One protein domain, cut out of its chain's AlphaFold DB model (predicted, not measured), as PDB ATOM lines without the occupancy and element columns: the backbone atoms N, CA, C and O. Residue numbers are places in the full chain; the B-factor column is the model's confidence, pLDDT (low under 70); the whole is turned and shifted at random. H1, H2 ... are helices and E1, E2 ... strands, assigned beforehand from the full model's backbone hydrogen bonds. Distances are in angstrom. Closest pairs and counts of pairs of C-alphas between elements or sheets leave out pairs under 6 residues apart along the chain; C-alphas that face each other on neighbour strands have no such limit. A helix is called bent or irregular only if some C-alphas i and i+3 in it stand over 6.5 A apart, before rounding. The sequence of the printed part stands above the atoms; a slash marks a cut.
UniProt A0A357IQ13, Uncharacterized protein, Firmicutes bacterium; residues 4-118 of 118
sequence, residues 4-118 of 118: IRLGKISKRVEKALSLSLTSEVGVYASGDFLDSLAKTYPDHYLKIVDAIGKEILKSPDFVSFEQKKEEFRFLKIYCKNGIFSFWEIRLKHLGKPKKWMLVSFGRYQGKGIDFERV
ATOM      1  N   ILE A   4       4.753  -7.369 -37.236       90.44
ATOM      2  CA  ILE A   4       4.060  -6.082 -37.208       90.44
ATOM      3  C   ILE A   4       3.020  -6.141 -36.097       90.44
ATOM      4  O   ILE A   4       2.248  -7.097 -36.009       90.44
ATOM      5  N   ARG A   5       3.014  -5.137 -35.219       92.50
ATOM      6  CA  ARG A   5       2.023  -5.037 -34.149       92.50
ATOM      7  C   ARG A   5       0.672  -4.651 -34.748       92.50
ATOM      8  O   ARG A   5       0.555  -3.599 -35.361       92.50
ATOM      9  N   LEU A   6      -0.338  -5.485 -34.522       92.81
ATOM     10  CA  LEU A   6      -1.714  -5.263 -34.979       92.81
ATOM     11  C   LEU A   6      -2.594  -4.614 -33.909       92.81
ATOM     12  O   LEU A   6      -3.581  -3.953 -34.213       92.81
ATOM     13  N   GLY A   7      -2.261  -4.826 -32.637       92.19
ATOM     14  CA  GLY A   7      -3.073  -4.339 -31.531       92.19
ATOM     15  C   GLY A   7      -2.602  -4.866 -30.186       92.19
ATOM     16  O   GLY A   7      -1.406  -5.091 -29.965       92.19
ATOM     17  N   LYS A   8      -3.554  -5.039 -29.270       91.88
ATOM     18  CA  LYS A   8      -3.319  -5.614 -27.944       91.88
ATOM     19  C   LYS A   8      -4.525  -6.409 -27.461       91.88
ATOM     20  O   LYS A   8      -5.654  -6.062 -27.806       91.88
ATOM     21  N   ILE A   9      -4.291  -7.409 -26.616       89.75
ATOM     22  CA  ILE A   9      -5.365  -8.011 -25.820       89.75
ATOM     23  C   ILE A   9      -5.774  -6.984 -24.760       89.75
ATOM     24  O   ILE A   9      -4.931  -6.422 -24.061       89.75
ATOM     25  N   SER A  10      -7.064  -6.656 -24.700       87.25
ATOM     26  CA  SER A  10      -7.555  -5.624 -23.788       87.25
ATOM     27  C   SER A  10      -7.708  -6.155 -22.361       87.25
ATOM     28  O   SER A  10      -8.046  -7.318 -22.146       87.25
ATOM     29  N   LYS A  11      -7.592  -5.266 -21.365       85.75
ATOM     30  CA  LYS A  11      -7.881  -5.600 -19.959       85.75
ATOM     31  C   LYS A  11      -9.317  -6.096 -19.746       85.75
ATOM     32  O   LYS A  11      -9.576  -6.819 -18.791       85.75
ATOM     33  N   ARG A  12     -10.255  -5.728 -20.630       87.06
ATOM     34  CA  ARG A  12     -11.626  -6.258 -20.621       87.06
ATOM     35  C   ARG A  12     -11.643  -7.755 -20.928       87.06
ATOM     36  O   ARG A  12     -12.350  -8.485 -20.247       87.06
ATOM     37  N   VAL A  13     -10.863  -8.197 -21.915       88.94
ATOM     38  CA  VAL A  13     -10.736  -9.618 -22.281       88.94
ATOM     39  C   VAL A  13     -10.077 -10.407 -21.154       88.94
ATOM     40  O   VAL A  13     -10.587 -11.454 -20.776       88.94
ATOM     41  N   GLU A  14      -9.001  -9.875 -20.568       88.62
ATOM     42  CA  GLU A  14      -8.347 -10.491 -19.405       88.62
ATOM     43  C   GLU A  14      -9.333 -10.708 -18.252       88.62
ATOM     44  O   GLU A  14      -9.452 -11.819 -17.744       88.62
ATOM     45  N   LYS A  15     -10.109  -9.673 -17.899       88.00
ATOM     46  CA  LYS A  15     -11.139  -9.758 -16.854       88.00
ATOM     47  C   LYS A  15     -12.235 -10.766 -17.194       88.00
ATOM     48  O   LYS A  15     -12.591 -11.569 -16.342       88.00
ATOM     49  N   ALA A  16     -12.753 -10.738 -18.423       88.31
ATOM     50  CA  ALA A  16     -13.821 -11.640 -18.857       88.31
ATOM     51  C   ALA A  16     -13.406 -13.119 -18.795       88.31
ATOM     52  O   ALA A  16     -14.238 -13.980 -18.536       88.31
ATOM     53  N   LEU A  17     -12.120 -13.403 -19.004       90.50
ATOM     54  CA  LEU A  17     -11.564 -14.755 -18.985       90.50
ATOM     55  C   LEU A  17     -10.860 -15.110 -17.670       90.50
ATOM     56  O   LEU A  17     -10.272 -16.183 -17.574       90.50
ATOM     57  N   SER A  18     -10.909 -14.230 -16.662       89.81
ATOM     58  CA  SER A  18     -10.194 -14.392 -15.385       89.81
ATOM     59  C   SER A  18      -8.693 -14.685 -15.556       89.81
ATOM     60  O   SER A  18      -8.114 -15.505 -14.850       89.81
ATOM     61  N   LEU A  19      -8.054 -14.011 -16.517       87.25
ATOM     62  CA  LEU A  19      -6.627 -14.134 -16.813       87.25
ATOM     63  C   LEU A  19      -5.848 -12.945 -16.247       87.25
ATOM     64  O   LEU A  19      -6.338 -11.818 -16.228       87.25
ATOM     65  N   SER A  20      -4.596 -13.188 -15.860       84.75
ATOM     66  CA  SER A  20      -3.636 -12.141 -15.501       84.75
ATOM     67  C   SER A  20      -2.483 -12.159 -16.494       84.75
ATOM     68  O   SER A  20      -1.464 -12.816 -16.274       84.75
ATOM     69  N   LEU A  21      -2.657 -11.461 -17.613       81.00
ATOM     70  CA  LEU A  21      -1.586 -11.277 -18.583       81.00
ATOM     71  C   LEU A  21      -0.743 -10.055 -18.175       81.00
ATOM     72  O   LEU A  21      -1.201  -9.167 -17.448       81.00
ATOM     73  N   THR A  22       0.510  -9.993 -18.628       74.44
ATOM     74  CA  THR A  22       1.392  -8.845 -18.356       74.44
ATOM     75  C   THR A  22       0.791  -7.531 -18.886       74.44
ATOM     76  O   THR A  22      -0.138  -7.523 -19.692       74.44
ATOM     77  N   SER A  23       1.283  -6.383 -18.409       55.03
ATOM     78  CA  SER A  23       0.682  -5.059 -18.659       55.03
ATOM     79  C   SER A  23       0.607  -4.642 -20.137       55.03
ATOM     80  O   SER A  23      -0.220  -3.791 -20.474       55.03
ATOM     81  N   GLU A  24       1.389  -5.259 -21.030       62.59
ATOM     82  CA  GLU A  24       1.367  -4.968 -22.465       62.59
ATOM     83  C   GLU A  24       1.329  -6.233 -23.337       62.59
ATOM     84  O   GLU A  24       2.328  -6.706 -23.878       62.59
ATOM     85  N   VAL A  25       0.125  -6.770 -23.528       83.62
ATOM     86  CA  VAL A  25      -0.100  -7.946 -24.373       83.62
ATOM     87  C   VAL A  25      -0.252  -7.541 -25.839       83.62
ATOM     88  O   VAL A  25      -1.355  -7.517 -26.386       83.62
ATOM     89  N   GLY A  26       0.853  -7.154 -26.477       90.56
ATOM     90  CA  GLY A  26       0.868  -6.849 -27.908       90.56
ATOM     91  C   GLY A  26       0.492  -8.071 -28.754       90.56
ATOM     92  O   GLY A  26       0.986  -9.170 -28.503       90.56
ATOM     93  N   VAL A  27      -0.359  -7.863 -29.760       93.00
ATOM     94  CA  VAL A  27      -0.702  -8.874 -30.771       93.00
ATOM     95  C   VAL A  27       0.038  -8.549 -32.059       93.00
ATOM     96  O   VAL A  27       0.027  -7.395 -32.496       93.00
ATOM     97  N   TYR A  28       0.676  -9.550 -32.661       93.75
ATOM     98  CA  TYR A  28       1.576  -9.382 -33.801       93.75
ATOM     99  C   TYR A  28       1.234 -10.339 -34.946       93.75
ATOM    100  O   TYR A  28       0.761 -11.446 -34.706       93.75
ATOM    101  N   ALA A  29       1.543  -9.947 -36.180       93.31
ATOM    102  CA  ALA A  29       1.550 -10.834 -37.345       93.31
ATOM    103  C   ALA A  29       2.976 -11.029 -37.873       93.31
ATOM    104  O   ALA A  29       3.767 -10.082 -37.895       93.31
ATOM    105  N   SER A  30       3.312 -12.255 -38.279       92.19
ATOM    106  CA  SER A  30       4.566 -12.553 -38.982       92.19
ATOM    107  C   SER A  30       4.489 -12.130 -40.451       92.19
ATOM    108  O   SER A  30       3.395 -12.013 -41.001       92.19
ATOM    109  N   GLY A  31       5.651 -11.956 -41.093       91.12
ATOM    110  CA  GLY A  31       5.734 -11.769 -42.548       91.12
ATOM    111  C   GLY A  31       5.009 -12.886 -43.301       91.12
ATOM    112  O   GLY A  31       4.095 -12.599 -44.056       91.12
ATOM    113  N   ASP A  32       5.288 -14.149 -42.963       91.50
ATOM    114  CA  ASP A  32       4.649 -15.314 -43.598       91.50
ATOM    115  C   ASP A  32       3.113 -15.285 -43.533       91.50
ATOM    116  O   ASP A  32       2.435 -15.669 -44.487       91.50
ATOM    117  N   PHE A  33       2.542 -14.819 -42.413       91.31
ATOM    118  CA  PHE A  33       1.094 -14.670 -42.287       91.31
ATOM    119  C   PHE A  33       0.571 -13.580 -43.227       91.31
ATOM    120  O   PHE A  33      -0.435 -13.784 -43.903       91.31
ATOM    121  N   LEU A  34       1.247 -12.430 -43.269       92.44
ATOM    122  CA  LEU A  34       0.867 -11.313 -44.133       92.44
ATOM    123  C   LEU A  34       0.985 -11.694 -45.611       92.44
ATOM    124  O   LEU A  34       0.072 -11.400 -46.376       92.44
ATOM    125  N   ASP A  35       2.036 -12.420 -45.985       93.56
ATOM    126  CA  ASP A  35       2.239 -12.930 -47.340       93.56
ATOM    127  C   ASP A  35       1.160 -13.945 -47.717       93.56
ATOM    128  O   ASP A  35       0.610 -13.895 -48.817       93.56
ATOM    129  N   SER A  36       0.806 -14.855 -46.803       92.44
ATOM    130  CA  SER A  36      -0.312 -15.777 -47.011       92.44
ATOM    131  C   SER A  36      -1.628 -15.023 -47.197       92.44
ATOM    132  O   SER A  36      -2.402 -15.360 -48.088       92.44
ATOM    133  N   LEU A  37      -1.885 -13.999 -46.380       91.44
ATOM    134  CA  LEU A  37      -3.108 -13.208 -46.458       91.44
ATOM    135  C   LEU A  37      -3.174 -12.396 -47.757       91.44
ATOM    136  O   LEU A  37      -4.236 -12.329 -48.371       91.44
ATOM    137  N   ALA A  38      -2.052 -11.825 -48.197       93.56
ATOM    138  CA  ALA A  38      -1.934 -11.118 -49.468       93.56
ATOM    139  C   ALA A  38      -2.128 -12.059 -50.666       93.56
ATOM    140  O   ALA A  38      -2.754 -11.674 -51.645       93.56
ATOM    141  N   LYS A  39      -1.664 -13.313 -50.584       94.00
ATOM    142  CA  LYS A  39      -1.930 -14.324 -51.621       94.00
ATOM    143  C   LYS A  39      -3.407 -14.714 -51.689       94.00
ATOM    144  O   LYS A  39      -3.931 -14.886 -52.782       94.00
ATOM    145  N   THR A  40      -4.075 -14.867 -50.543       90.75
ATOM    146  CA  THR A  40      -5.497 -15.248 -50.497       90.75
ATOM    147  C   THR A  40      -6.432 -14.082 -50.838       90.75
ATOM    148  O   THR A  40      -7.450 -14.288 -51.491       90.75
ATOM    149  N   TYR A  41      -6.097 -12.861 -50.417       89.00
ATOM    150  CA  TYR A  41      -6.942 -11.669 -50.554       89.00
ATOM    151  C   TYR A  41      -6.139 -10.465 -51.089       89.00
ATOM    152  O   TYR A  41      -5.999  -9.461 -50.381       89.00
ATOM    153  N   PRO A  42      -5.613 -10.523 -52.326       91.12
ATOM    154  CA  PRO A  42      -4.652  -9.541 -52.843       91.12
ATOM    155  C   PRO A  42      -5.149  -8.094 -52.783       91.12
ATOM    156  O   PRO A  42      -4.414  -7.207 -52.353       91.12
ATOM    157  N   ASP A  43      -6.425  -7.858 -53.083       93.56
ATOM    158  CA  ASP A  43      -6.983  -6.500 -53.143       93.56
ATOM    159  C   ASP A  43      -7.427  -5.952 -51.778       93.56
ATOM    160  O   ASP A  43      -7.806  -4.780 -51.645       93.56
ATOM    161  N   HIS A  44      -7.462  -6.800 -50.746       90.31
ATOM    162  CA  HIS A  44      -8.141  -6.488 -49.486       90.31
ATOM    163  C   HIS A  44      -7.347  -6.845 -48.226       90.31
ATOM    164  O   HIS A  44      -7.780  -6.467 -47.138       90.31
ATOM    165  N   TYR A  45      -6.190  -7.507 -48.326       91.31
ATOM    166  CA  TYR A  45      -5.452  -7.984 -47.152       91.31
ATOM    167  C   TYR A  45      -5.106  -6.860 -46.162       91.31
ATOM    168  O   TYR A  45      -5.258  -7.052 -44.961       91.31
ATOM    169  N   LEU A  46      -4.749  -5.655 -46.632       92.44
ATOM    170  CA  LEU A  46      -4.504  -4.505 -45.749       92.44
ATOM    171  C   LEU A  46      -5.761  -4.066 -44.987       92.44
ATOM    172  O   LEU A  46      -5.676  -3.740 -43.806       92.44
ATOM    173  N   LYS A  47      -6.935  -4.100 -45.634       92.69
ATOM    174  CA  LYS A  47      -8.217  -3.813 -44.968       92.69
ATOM    175  C   LYS A  47      -8.533  -4.879 -43.920       92.69
ATOM    176  O   LYS A  47      -9.016  -4.546 -42.846       92.69
ATOM    177  N   ILE A  48      -8.227  -6.143 -44.215       91.88
ATOM    178  CA  ILE A  48      -8.381  -7.250 -43.262       91.88
ATOM    179  C   ILE A  48      -7.452  -7.044 -42.058       91.88
ATOM    180  O   ILE A  48      -7.903  -7.139 -40.920       91.88
ATOM    181  N   VAL A  49      -6.178  -6.710 -42.287       92.69
ATOM    182  CA  VAL A  49      -5.198  -6.412 -41.229       92.69
ATOM    183  C   VAL A  49      -5.675  -5.260 -40.339       92.69
ATOM    184  O   VAL A  49      -5.618  -5.370 -39.112       92.69
ATOM    185  N   ASP A  50      -6.193  -4.186 -40.938       92.88
ATOM    186  CA  ASP A  50      -6.729  -3.037 -40.203       92.88
ATOM    187  C   ASP A  50      -7.966  -3.415 -39.367       92.88
ATOM    188  O   ASP A  50      -8.041  -3.091 -38.179       92.88
ATOM    189  N   ALA A  51      -8.897  -4.177 -39.947       91.94
ATOM    190  CA  ALA A  51     -10.101  -4.655 -39.268       91.94
ATOM    191  C   ALA A  51      -9.787  -5.618 -38.107       91.94
ATOM    192  O   ALA A  51     -10.410  -5.535 -37.046       91.94
ATOM    193  N   ILE A  52      -8.770  -6.479 -38.240       93.06
ATOM    194  CA  ILE A  52      -8.296  -7.331 -37.136       93.06
ATOM    195  C   ILE A  52      -7.917  -6.470 -35.925       93.06
ATOM    196  O   ILE A  52      -8.366  -6.739 -34.808       93.06
ATOM    197  N   GLY A  53      -7.119  -5.422 -36.140       90.75
ATOM    198  CA  GLY A  53      -6.672  -4.527 -35.075       90.75
ATOM    199  C   GLY A  53      -7.794  -3.665 -34.495       90.75
ATOM    200  O   GLY A  53      -7.965  -3.593 -33.274       90.75
ATOM    201  N   LYS A  54      -8.560  -3.001 -35.366       90.12
ATOM    202  CA  LYS A  54      -9.528  -1.966 -34.976       90.12
ATOM    203  C   LYS A  54     -10.883  -2.505 -34.545       90.12
ATOM    204  O   LYS A  54     -11.522  -1.862 -33.713       90.12
ATOM    205  N   GLU A  55     -11.311  -3.645 -35.074       90.44
ATOM    206  CA  GLU A  55     -12.656  -4.177 -34.843       90.44
ATOM    207  C   GLU A  55     -12.616  -5.440 -33.982       90.44
ATOM    208  O   GLU A  55     -13.234  -5.474 -32.914       90.44
ATOM    209  N   ILE A  56     -11.844  -6.451 -34.398       92.75
ATOM    210  CA  ILE A  56     -11.874  -7.776 -33.759       92.75
ATOM    211  C   ILE A  56     -11.153  -7.766 -32.413       92.75
ATOM    212  O   ILE A  56     -11.735  -8.151 -31.404       92.75
ATOM    213  N   LEU A  57      -9.898  -7.311 -32.363       91.88
ATOM    214  CA  LEU A  57      -9.126  -7.292 -31.114       91.88
ATOM    215  C   LEU A  57      -9.654  -6.254 -30.117       91.88
ATOM    216  O   LEU A  57      -9.570  -6.447 -28.901       91.88
ATOM    217  N   LYS A  58     -10.199  -5.143 -30.623       89.25
ATOM    218  CA  LYS A  58     -10.711  -4.044 -29.799       89.25
ATOM    219  C   LYS A  58     -12.077  -4.356 -29.188       89.25
ATOM    220  O   LYS A  58     -12.310  -4.022 -28.026       89.25
ATOM    221  N   SER A  59     -12.971  -4.964 -29.962       89.38
ATOM    222  CA  SER A  59     -14.375  -5.177 -29.594       89.38
ATOM    223  C   SER A  59     -14.904  -6.515 -30.121       89.38
ATOM    224  O   SER A  59     -15.831  -6.521 -30.939       89.38
ATOM    225  N   PRO A  60     -14.334  -7.649 -29.675       92.88
ATOM    226  CA  PRO A  60     -14.845  -8.959 -30.056       92.88
ATOM    227  C   PRO A  60     -16.249  -9.165 -29.481       92.88
ATOM    228  O   PRO A  60     -16.555  -8.656 -28.400       92.88
ATOM    229  N   ASP A  61     -17.080  -9.933 -30.182       93.44
ATOM    230  CA  ASP A  61     -18.380 -10.356 -29.646       93.44
ATOM    231  C   ASP A  61     -18.207 -11.577 -28.741       93.44
ATOM    232  O   ASP A  61     -18.837 -11.670 -27.690       93.44
ATOM    233  N   PHE A  62     -17.275 -12.466 -29.099       93.75
ATOM    234  CA  PHE A  62     -16.902 -13.618 -28.288       93.75
ATOM    235  C   PHE A  62     -15.389 -13.750 -28.194       93.75
ATOM    236  O   PHE A  62     -14.648 -13.479 -29.143       93.75
ATOM    237  N   VAL A  63     -14.933 -14.210 -27.034       94.88
ATOM    238  CA  VAL A  63     -13.536 -14.546 -26.804       94.88
ATOM    239  C   VAL A  63     -13.449 -15.808 -25.959       94.88
ATOM    240  O   VAL A  63     -14.221 -15.985 -25.019       94.88
ATOM    241  N   SER A  64     -12.514 -16.688 -26.292       95.19
ATOM    242  CA  SER A  64     -12.189 -17.864 -25.492       95.19
ATOM    243  C   SER A  64     -10.680 -18.052 -25.395       95.19
ATOM    244  O   SER A  64      -9.915 -17.567 -26.236       95.19
ATOM    245  N   PHE A  65     -10.251 -18.742 -24.341       94.44
ATOM    246  CA  PHE A  65      -8.855 -19.077 -24.109       94.44
ATOM    247  C   PHE A  65      -8.718 -20.554 -23.754       94.44
ATOM    248  O   PHE A  65      -9.336 -21.037 -22.807       94.44
ATOM    249  N   GLU A  66      -7.895 -21.269 -24.514       93.44
ATOM    250  CA  GLU A  66      -7.573 -22.668 -24.263       93.44
ATOM    251  C   GLU A  66      -6.206 -22.759 -23.575       93.44
ATOM    252  O   GLU A  66      -5.158 -22.740 -24.224       93.44
ATOM    253  N   GLN A  67      -6.218 -22.883 -22.244       88.12
ATOM    254  CA  GLN A  67      -5.009 -22.819 -21.414       88.12
ATOM    255  C   GLN A  67      -3.949 -23.861 -21.799       88.12
ATOM    256  O   GLN A  67      -2.773 -23.526 -21.890       88.12
ATOM    257  N   LYS A  68      -4.353 -25.105 -22.100       88.69
ATOM    258  CA  LYS A  68      -3.428 -26.185 -22.500       88.69
ATOM    259  C   LYS A  68      -2.653 -25.877 -23.784       88.69
ATOM    260  O   LYS A  68      -1.560 -26.399 -23.967       88.69
ATOM    261  N   LYS A  69      -3.226 -25.066 -24.678       88.56
ATOM    262  CA  LYS A  69      -2.625 -24.716 -25.974       88.56
ATOM    263  C   LYS A  69      -2.035 -23.308 -26.005       88.56
ATOM    264  O   LYS A  69      -1.491 -22.933 -27.040       88.56
ATOM    265  N   GLU A  70      -2.169 -22.545 -24.916       89.62
ATOM    266  CA  GLU A  70      -1.901 -21.102 -24.879       89.62
ATOM    267  C   GLU A  70      -2.489 -20.399 -26.122       89.62
ATOM    268  O   GLU A  70      -1.794 -19.672 -26.836       89.62
ATOM    269  N   GLU A  71      -3.764 -20.675 -26.421       94.38
ATOM    270  CA  GLU A  71      -4.449 -20.191 -27.624       94.38
ATOM    271  C   GLU A  71      -5.641 -19.311 -27.250       94.38
ATOM    272  O   GLU A  71      -6.524 -19.740 -26.507       94.38
ATOM    273  N   PHE A  72      -5.699 -18.101 -27.806       94.81
ATOM    274  CA  PHE A  72      -6.924 -17.310 -27.815       94.81
ATOM    275  C   PHE A  72      -7.686 -17.512 -29.114       94.81
ATOM    276  O   PHE A  72      -7.088 -17.557 -30.193       94.81
ATOM    277  N   ARG A  73      -9.014 -17.498 -29.013       95.69
ATOM    278  CA  ARG A  73      -9.906 -17.325 -30.158       95.69
ATOM    279  C   ARG A  73     -10.766 -16.102 -29.943       95.69
ATOM    280  O   ARG A  73     -11.392 -15.960 -28.896       95.69
ATOM    281  N   PHE A  74     -10.788 -15.231 -30.939       95.81
ATOM    282  CA  PHE A  74     -11.673 -14.077 -30.978       95.81
ATOM    283  C   PHE A  74     -12.624 -14.250 -32.147       95.81
ATOM    284  O   PHE A  74     -12.196 -14.629 -33.240       95.81
ATOM    285  N   LEU A  75     -13.892 -13.938 -31.911       94.50
ATOM    286  CA  LEU A  75     -14.931 -14.001 -32.921       94.50
ATOM    287  C   LEU A  75     -15.702 -12.685 -32.954       94.50
ATOM    288  O   LEU A  75     -16.084 -12.132 -31.916       94.50
ATOM    289  N   LYS A  76     -15.909 -12.186 -34.171       94.62
ATOM    290  CA  LYS A  76     -16.704 -10.995 -34.462       94.62
ATOM    291  C   LYS A  76     -17.824 -11.364 -35.423       94.62
ATOM    292  O   LYS A  76     -17.549 -11.975 -36.453       94.62
ATOM    293  N   ILE A  77     -19.058 -11.011 -35.087       92.19
ATOM    294  CA  ILE A  77     -20.251 -11.256 -35.893       92.19
ATOM    295  C   ILE A  77     -20.647  -9.962 -36.602       92.19
ATOM    296  O   ILE A  77     -20.728  -8.892 -36.005       92.19
ATOM    297  N   TYR A  78     -20.952 -10.087 -37.886       89.69
ATOM    298  CA  TYR A  78     -21.502  -9.038 -38.726       89.69
ATOM    299  C   TYR A  78     -22.822  -9.527 -39.316       89.69
ATOM    300  O   TYR A  78     -22.890 -10.627 -39.868       89.69
ATOM    301  N   CYS A  79     -23.858  -8.696 -39.237       86.62
ATOM    302  CA  CYS A  79     -25.148  -8.954 -39.867       86.62
ATOM    303  C   CYS A  79     -25.416  -7.879 -40.920       86.62
ATOM    304  O   CYS A  79     -25.415  -6.687 -40.609       86.62
ATOM    305  N   LYS A  80     -25.630  -8.293 -42.172       83.88
ATOM    306  CA  LYS A  80     -26.017  -7.393 -43.262       83.88
ATOM    307  C   LYS A  80     -27.125  -8.042 -44.077       83.88
ATOM    308  O   LYS A  80     -26.938  -9.133 -44.601       83.88
ATOM    309  N   ASN A  81     -28.270  -7.367 -44.195       84.56
ATOM    310  CA  ASN A  81     -29.440  -7.837 -44.949       84.56
ATOM    311  C   ASN A  81     -29.897  -9.260 -44.553       84.56
ATOM    312  O   ASN A  81     -30.207 -10.076 -45.415       84.56
ATOM    313  N   GLY A  82     -29.876  -9.580 -43.253       81.19
ATOM    314  CA  GLY A  82     -30.255 -10.903 -42.737       81.19
ATOM    315  C   GLY A  82     -29.223 -12.012 -42.973       81.19
ATOM    316  O   GLY A  82     -29.462 -13.151 -42.584       81.19
ATOM    317  N   ILE A  83     -28.075 -11.699 -43.580       81.69
ATOM    318  CA  ILE A  83     -26.956 -12.629 -43.742       81.69
ATOM    319  C   ILE A  83     -25.983 -12.420 -42.587       81.69
ATOM    320  O   ILE A  83     -25.479 -11.309 -42.376       81.69
ATOM    321  N   PHE A  84     -25.699 -13.505 -41.868       85.81
ATOM    322  CA  PHE A  84     -24.685 -13.527 -40.828       85.81
ATOM    323  C   PHE A  84     -23.338 -13.901 -41.433       85.81
ATOM    324  O   PHE A  84     -23.200 -14.834 -42.225       85.81
ATOM    325  N   SER A  85     -22.318 -13.161 -41.030       88.50
ATOM    326  CA  SER A  85     -20.934 -13.513 -41.291       88.50
ATOM    327  C   SER A  85     -20.144 -13.372 -40.011       88.50
ATOM    328  O   SER A  85     -20.410 -12.467 -39.221       88.50
ATOM    329  N   PHE A  86     -19.179 -14.251 -39.797       90.62
ATOM    330  CA  PHE A  86     -18.278 -14.121 -38.669       90.62
ATOM    331  C   PHE A  86     -16.830 -14.210 -39.095       90.62
ATOM    332  O   PHE A  86     -16.466 -14.886 -40.060       90.62
ATOM    333  N   TRP A  87     -16.018 -13.440 -38.388       93.69
ATOM    334  CA  TRP A  87     -14.580 -13.402 -38.552       93.69
ATOM    335  C   TRP A  87     -13.980 -14.028 -37.302       93.69
ATOM    336  O   TRP A  87     -14.244 -13.576 -36.188       93.69
ATOM    337  N   GLU A  88     -13.195 -15.081 -37.497       94.75
ATOM    338  CA  GLU A  88     -12.421 -15.744 -36.455       94.75
ATOM    339  C   GLU A  88     -10.950 -15.362 -36.615       94.75
ATOM    340  O   GLU A  88     -10.384 -15.457 -37.707       94.75
ATOM    341  N   ILE A  89     -10.309 -14.990 -35.508       95.62
ATOM    342  CA  ILE A  89      -8.849 -14.995 -35.414       95.62
ATOM    343  C   ILE A  89      -8.389 -15.903 -34.288       95.62
ATOM    344  O   ILE A  89      -9.015 -15.983 -33.226       95.62
ATOM    345  N   ARG A  90      -7.244 -16.548 -34.509       95.75
ATOM    346  CA  ARG A  90      -6.567 -17.355 -33.492       95.75
ATOM    347  C   ARG A  90      -5.214 -16.765 -33.175       95.75
ATOM    348  O   ARG A  90      -4.426 -16.496 -34.086       95.75
ATOM    349  N   LEU A  91      -4.943 -16.597 -31.887       95.00
ATOM    350  CA  LEU A  91      -3.654 -16.134 -31.394       95.00
ATOM    351  C   LEU A  91      -2.971 -17.250 -30.619       95.00
ATOM    352  O   LEU A  91      -3.614 -17.904 -29.806       95.00
ATOM    353  N   LYS A  92      -1.663 -17.412 -30.812       93.19
ATOM    354  CA  LYS A  92      -0.830 -18.311 -30.008       93.19
ATOM    355  C   LYS A  92       0.369 -17.587 -29.434       93.19
ATOM    356  O   LYS A  92       0.909 -16.669 -30.049       93.19
ATOM    357  N   HIS A  93       0.809 -18.038 -28.273       89.50
ATOM    358  CA  HIS A  93       2.001 -17.514 -27.627       89.50
ATOM    359  C   HIS A  93       3.266 -18.161 -28.220       89.50
ATOM    360  O   HIS A  93       3.576 -19.316 -27.937       89.50
ATOM    361  N   LEU A  94       3.985 -17.445 -29.092       87.44
ATOM    362  CA  LEU A  94       5.087 -17.984 -29.906       87.44
ATOM    363  C   LEU A  94       6.293 -17.025 -29.981       87.44
ATOM    364  O   LEU A  94       6.176 -15.829 -29.716       87.44
ATOM    365  N   GLY A  95       7.457 -17.545 -30.390       76.69
ATOM    366  CA  GLY A  95       8.675 -16.762 -30.659       76.69
ATOM    367  C   GLY A  95       9.598 -16.521 -29.453       76.69
ATOM    368  O   GLY A  95       9.379 -17.039 -28.358       76.69
ATOM    369  N   LYS A  96      10.673 -15.747 -29.676       75.06
ATOM    370  CA  LYS A  96      11.649 -15.294 -28.664       75.06
ATOM    371  C   LYS A  96      11.934 -13.783 -28.854       75.06
ATOM    372  O   LYS A  96      12.397 -13.427 -29.942       75.06
ATOM    373  N   PRO A  97      11.664 -12.902 -27.863       78.31
ATOM    374  CA  PRO A  97      10.857 -13.171 -26.664       78.31
ATOM    375  C   PRO A  97       9.449 -13.649 -27.049       78.31
ATOM    376  O   PRO A  97       9.003 -13.382 -28.168       78.31
ATOM    377  N   LYS A  98       8.771 -14.385 -26.156       79.81
ATOM    378  CA  LYS A  98       7.420 -14.887 -26.441       79.81
ATOM    379  C   LYS A  98       6.467 -13.710 -26.693       79.81
ATOM    380  O   LYS A  98       6.477 -12.725 -25.956       79.81
ATOM    381  N   LYS A  99       5.667 -13.811 -27.753       87.38
ATOM    382  CA  LYS A  99       4.686 -12.809 -28.193       87.38
ATOM    383  C   LYS A  99       3.377 -13.495 -28.568       87.38
ATOM    384  O   LYS A  99       3.376 -14.653 -28.978       87.38
ATOM    385  N   TRP A 100       2.265 -12.777 -28.465       92.12
ATOM    386  CA  TRP A 100       0.985 -13.257 -28.982       92.12
ATOM    387  C   TRP A 100       0.935 -13.025 -30.485       92.12
ATOM    388  O   TRP A 100       0.859 -11.890 -30.954       92.12
ATOM    389  N   MET A 101       1.026 -14.115 -31.233       92.88
ATOM    390  CA  MET A 101       1.102 -14.118 -32.685       92.88
ATOM    391  C   MET A 101      -0.244 -14.527 -33.268       92.88
ATOM    392  O   MET A 101      -0.830 -15.522 -32.840       92.88
ATOM    393  N   LEU A 102      -0.709 -13.788 -34.266       93.88
ATOM    394  CA  LEU A 102      -1.813 -14.192 -35.120       93.88
ATOM    395  C   LEU A 102      -1.370 -15.396 -35.956       93.88
ATOM    396  O   LEU A 102      -0.393 -15.309 -36.698       93.88
ATOM    397  N   VAL A 103      -2.071 -16.518 -35.809       92.31
ATOM    398  CA  VAL A 103      -1.742 -17.774 -36.508       92.31
ATOM    399  C   VAL A 103      -2.814 -18.206 -37.499       92.31
ATOM    400  O   VAL A 103      -2.556 -19.056 -38.343       92.31
ATOM    401  N   SER A 104      -4.021 -17.653 -37.396       91.50
ATOM    402  CA  SER A 104      -5.107 -17.950 -38.323       91.50
ATOM    403  C   SER A 104      -6.088 -16.790 -38.396       91.50
ATOM    404  O   SER A 104      -6.380 -16.156 -37.377       91.50
ATOM    405  N   PHE A 105      -6.605 -16.569 -39.602       92.69
ATOM    406  CA  PHE A 105      -7.759 -15.738 -39.900       92.69
ATOM    407  C   PHE A 105      -8.728 -16.559 -40.755       92.69
ATOM    408  O   PHE A 105      -8.324 -17.206 -41.727       92.69
ATOM    409  N   GLY A 106     -10.000 -16.550 -40.378       90.75
ATOM    410  CA  GLY A 106     -11.064 -17.206 -41.121       90.75
ATOM    411  C   GLY A 106     -12.280 -16.304 -41.210       90.75
ATOM    412  O   GLY A 106     -12.731 -15.766 -40.201       90.75
ATOM    413  N   ARG A 107     -12.825 -16.164 -42.416       88.69
ATOM    414  CA  ARG A 107     -14.142 -15.583 -42.636       88.69
ATOM    415  C   ARG A 107     -15.111 -16.708 -42.949       88.69
ATOM    416  O   ARG A 107     -14.789 -17.625 -43.697       88.69
ATOM    417  N   TYR A 108     -16.295 -16.619 -42.373       86.12
ATOM    418  CA  TYR A 108     -17.361 -17.577 -42.593       86.12
ATOM    419  C   TYR A 108     -18.649 -16.818 -42.868       86.12
ATOM    420  O   TYR A 108     -18.875 -15.736 -42.312       86.12
ATOM    421  N   GLN A 109     -19.482 -17.357 -43.745       83.81
ATOM    422  CA  GLN A 109     -20.800 -16.816 -44.043       83.81
ATOM    423  C   GLN A 109     -21.830 -17.925 -43.966       83.81
ATOM    424  O   GLN A 109     -21.547 -19.072 -44.297       83.81
ATOM    425  N   GLY A 110     -23.022 -17.565 -43.511       69.38
ATOM    426  CA  GLY A 110     -24.110 -18.509 -43.354       69.38
ATOM    427  C   GLY A 110     -25.470 -17.869 -43.540       69.38
ATOM    428  O   GLY A 110     -25.650 -16.658 -43.358       69.38
ATOM    429  N   LYS A 111     -26.441 -18.710 -43.895       59.22
ATOM    430  CA  LYS A 111     -27.869 -18.402 -43.812       59.22
ATOM    431  C   LYS A 111     -28.452 -19.274 -42.700       59.22
ATOM    432  O   LYS A 111     -28.459 -20.490 -42.821       59.22
ATOM    433  N   GLY A 112     -28.940 -18.665 -41.621       61.69
ATOM    434  CA  GLY A 112     -29.428 -19.421 -40.460       61.69
ATOM    435  C   GLY A 112     -28.286 -19.959 -39.588       61.69
ATOM    436  O   GLY A 112     -27.452 -19.175 -39.145       61.69
ATOM    437  N   ILE A 113     -28.285 -21.269 -39.307       54.41
ATOM    438  CA  ILE A 113     -27.314 -21.950 -38.419       54.41
ATOM    439  C   ILE A 113     -26.173 -22.624 -39.210       54.41
ATOM    440  O   ILE A 113     -25.181 -23.047 -38.617       54.41
ATOM    441  N   ASP A 114     -26.291 -22.702 -40.538       58.03
ATOM    442  CA  ASP A 114     -25.296 -23.326 -41.410       58.03
ATOM    443  C   ASP A 114     -24.275 -22.292 -41.877       58.03
ATOM    444  O   ASP A 114     -24.643 -21.248 -42.426       58.03
ATOM    445  N   PHE A 115     -22.991 -22.581 -41.663       59.00
ATOM    446  CA  PHE A 115     -21.894 -21.671 -41.975       59.00
ATOM    447  C   PHE A 115     -20.802 -22.362 -42.778       59.00
ATOM    448  O   PHE A 115     -20.305 -23.421 -42.398       59.00
ATOM    449  N   GLU A 116     -20.365 -21.697 -43.840       63.72
ATOM    450  CA  GLU A 116     -19.275 -22.147 -44.697       63.72
ATOM    451  C   GLU A 116     -18.126 -21.144 -44.656       63.72
ATOM    452  O   GLU A 116     -18.321 -19.940 -44.456       63.72
ATOM    453  N   ARG A 117     -16.898 -21.646 -44.806       68.31
ATOM    454  CA  ARG A 117     -15.699 -20.806 -44.875       68.31
ATOM    455  C   ARG A 117     -15.642 -20.122 -46.244       68.31
ATOM    456  O   ARG A 117     -15.819 -20.798 -47.252       68.31
ATOM    457  N   VAL A 118     -15.364 -18.818 -46.256       66.56
ATOM    458  CA  VAL A 118     -15.346 -17.956 -47.454       66.56
ATOM    459  C   VAL A 118     -13.954 -17.411 -47.740       66.56
ATOM    460  O   VAL A 118     -13.262 -16.989 -46.781       66.56
TER     461      VAL A 118
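Overview. This is residues 4 to 118 of the 118 residues of an uncharacterized protein of Firmicutes bacterium (UniProt A0A357IQ13). A long, strongly twisted sheet curls round one helix, H3. The antiparallel strands E3 to E7 make most of the sheet, the short pair E1 and E2 joins it along one end of E6, H2 lies beside the strands there, and H1 only grazes the sheet near E3. The printed part has 115 residues, with three named helices and seven named strands in the order E1 H1 E2 H2 H3 E3 E4 E5 E6 E7. The branched sheet is mixed, with E2 and E6 its parallel pair, and the class is mixed, helices and strands. The whole is compact, with a radius of gyration of the C-alphas of 14.4 A and spans of 41 by 31 by 24 A.

Along the chain. E1, residues 4 to 8, begins at C-alpha 4 (4.060, -6.082, -37.208) and is followed by H1, residues 11 to 16, and E2, residues 26 to 30. H2 is residues 31 to 40, 14.2 A long, and H3 residues 45 to 56, 14.9 A. H3 is neither bent nor irregular, but only just: C-alphas 53 and 56 are 6.3 A apart. E3 is residues 62 to 66, E4 residues 71 to 80, 29.6 A, E5 residues 83 to 94, 35.3 A, and E6 residues 99 to 111, 36.5 A. E7, residues 114 to 117, ends at C-alpha 117 (-15.699, -20.806, -44.875).

Arrangement. E3 to E7 form a meander, each strand the antiparallel neighbour of the one before, and each successive pair is a hairpin. Within hydrogen-bond range are N 64 and O 73 across E3 and E4 at 2.9 A, N 78 and O 85 across E4 and E5 at 2.8 A, and N 88 and O 106 across E5 and E6 at 2.8 A. E2 and E7 lie on one side of E6, E5 on the other side. E6 and E7 have N 109 and O 116 at 2.9 A; parallel E2 and E6 have N 102 and O 28 at 2.8 A; antiparallel E1 and E2 have N 6 and O 27 at 2.8 A. H3 is on the sheet, with C-alphas of Leu 6 in E1 and Gly 53 closest at 5.0 A, and those of Ile 56 and Lys 76 in E4 at 5.8 A. H2 is on the sheet at a height over the sheet of 6.5 A, over none of the strands, but only just: 2 of its 10 C-alphas fall on E2. H2 and H3 only just touch, with 3 pairs of C-alphas within 8 A and residue 45 alone of H3; the closest are those of Ala 38 and Tyr 45, 5.2 A. Every O i to N i+4 pair is within hydrogen-bond range in H1 and H2, and 7 of 8 in H3.

Size, cuts and confidence. The C-alphas farthest apart, of Asn 81 and Lys 96, are 44.8 A apart. The printed part has no cut and no long link. Residues 39 to 44 stand free. The mean pLDDT of the printed part is 87.4; residues 23 to 24 and 110 to 118 are under 70.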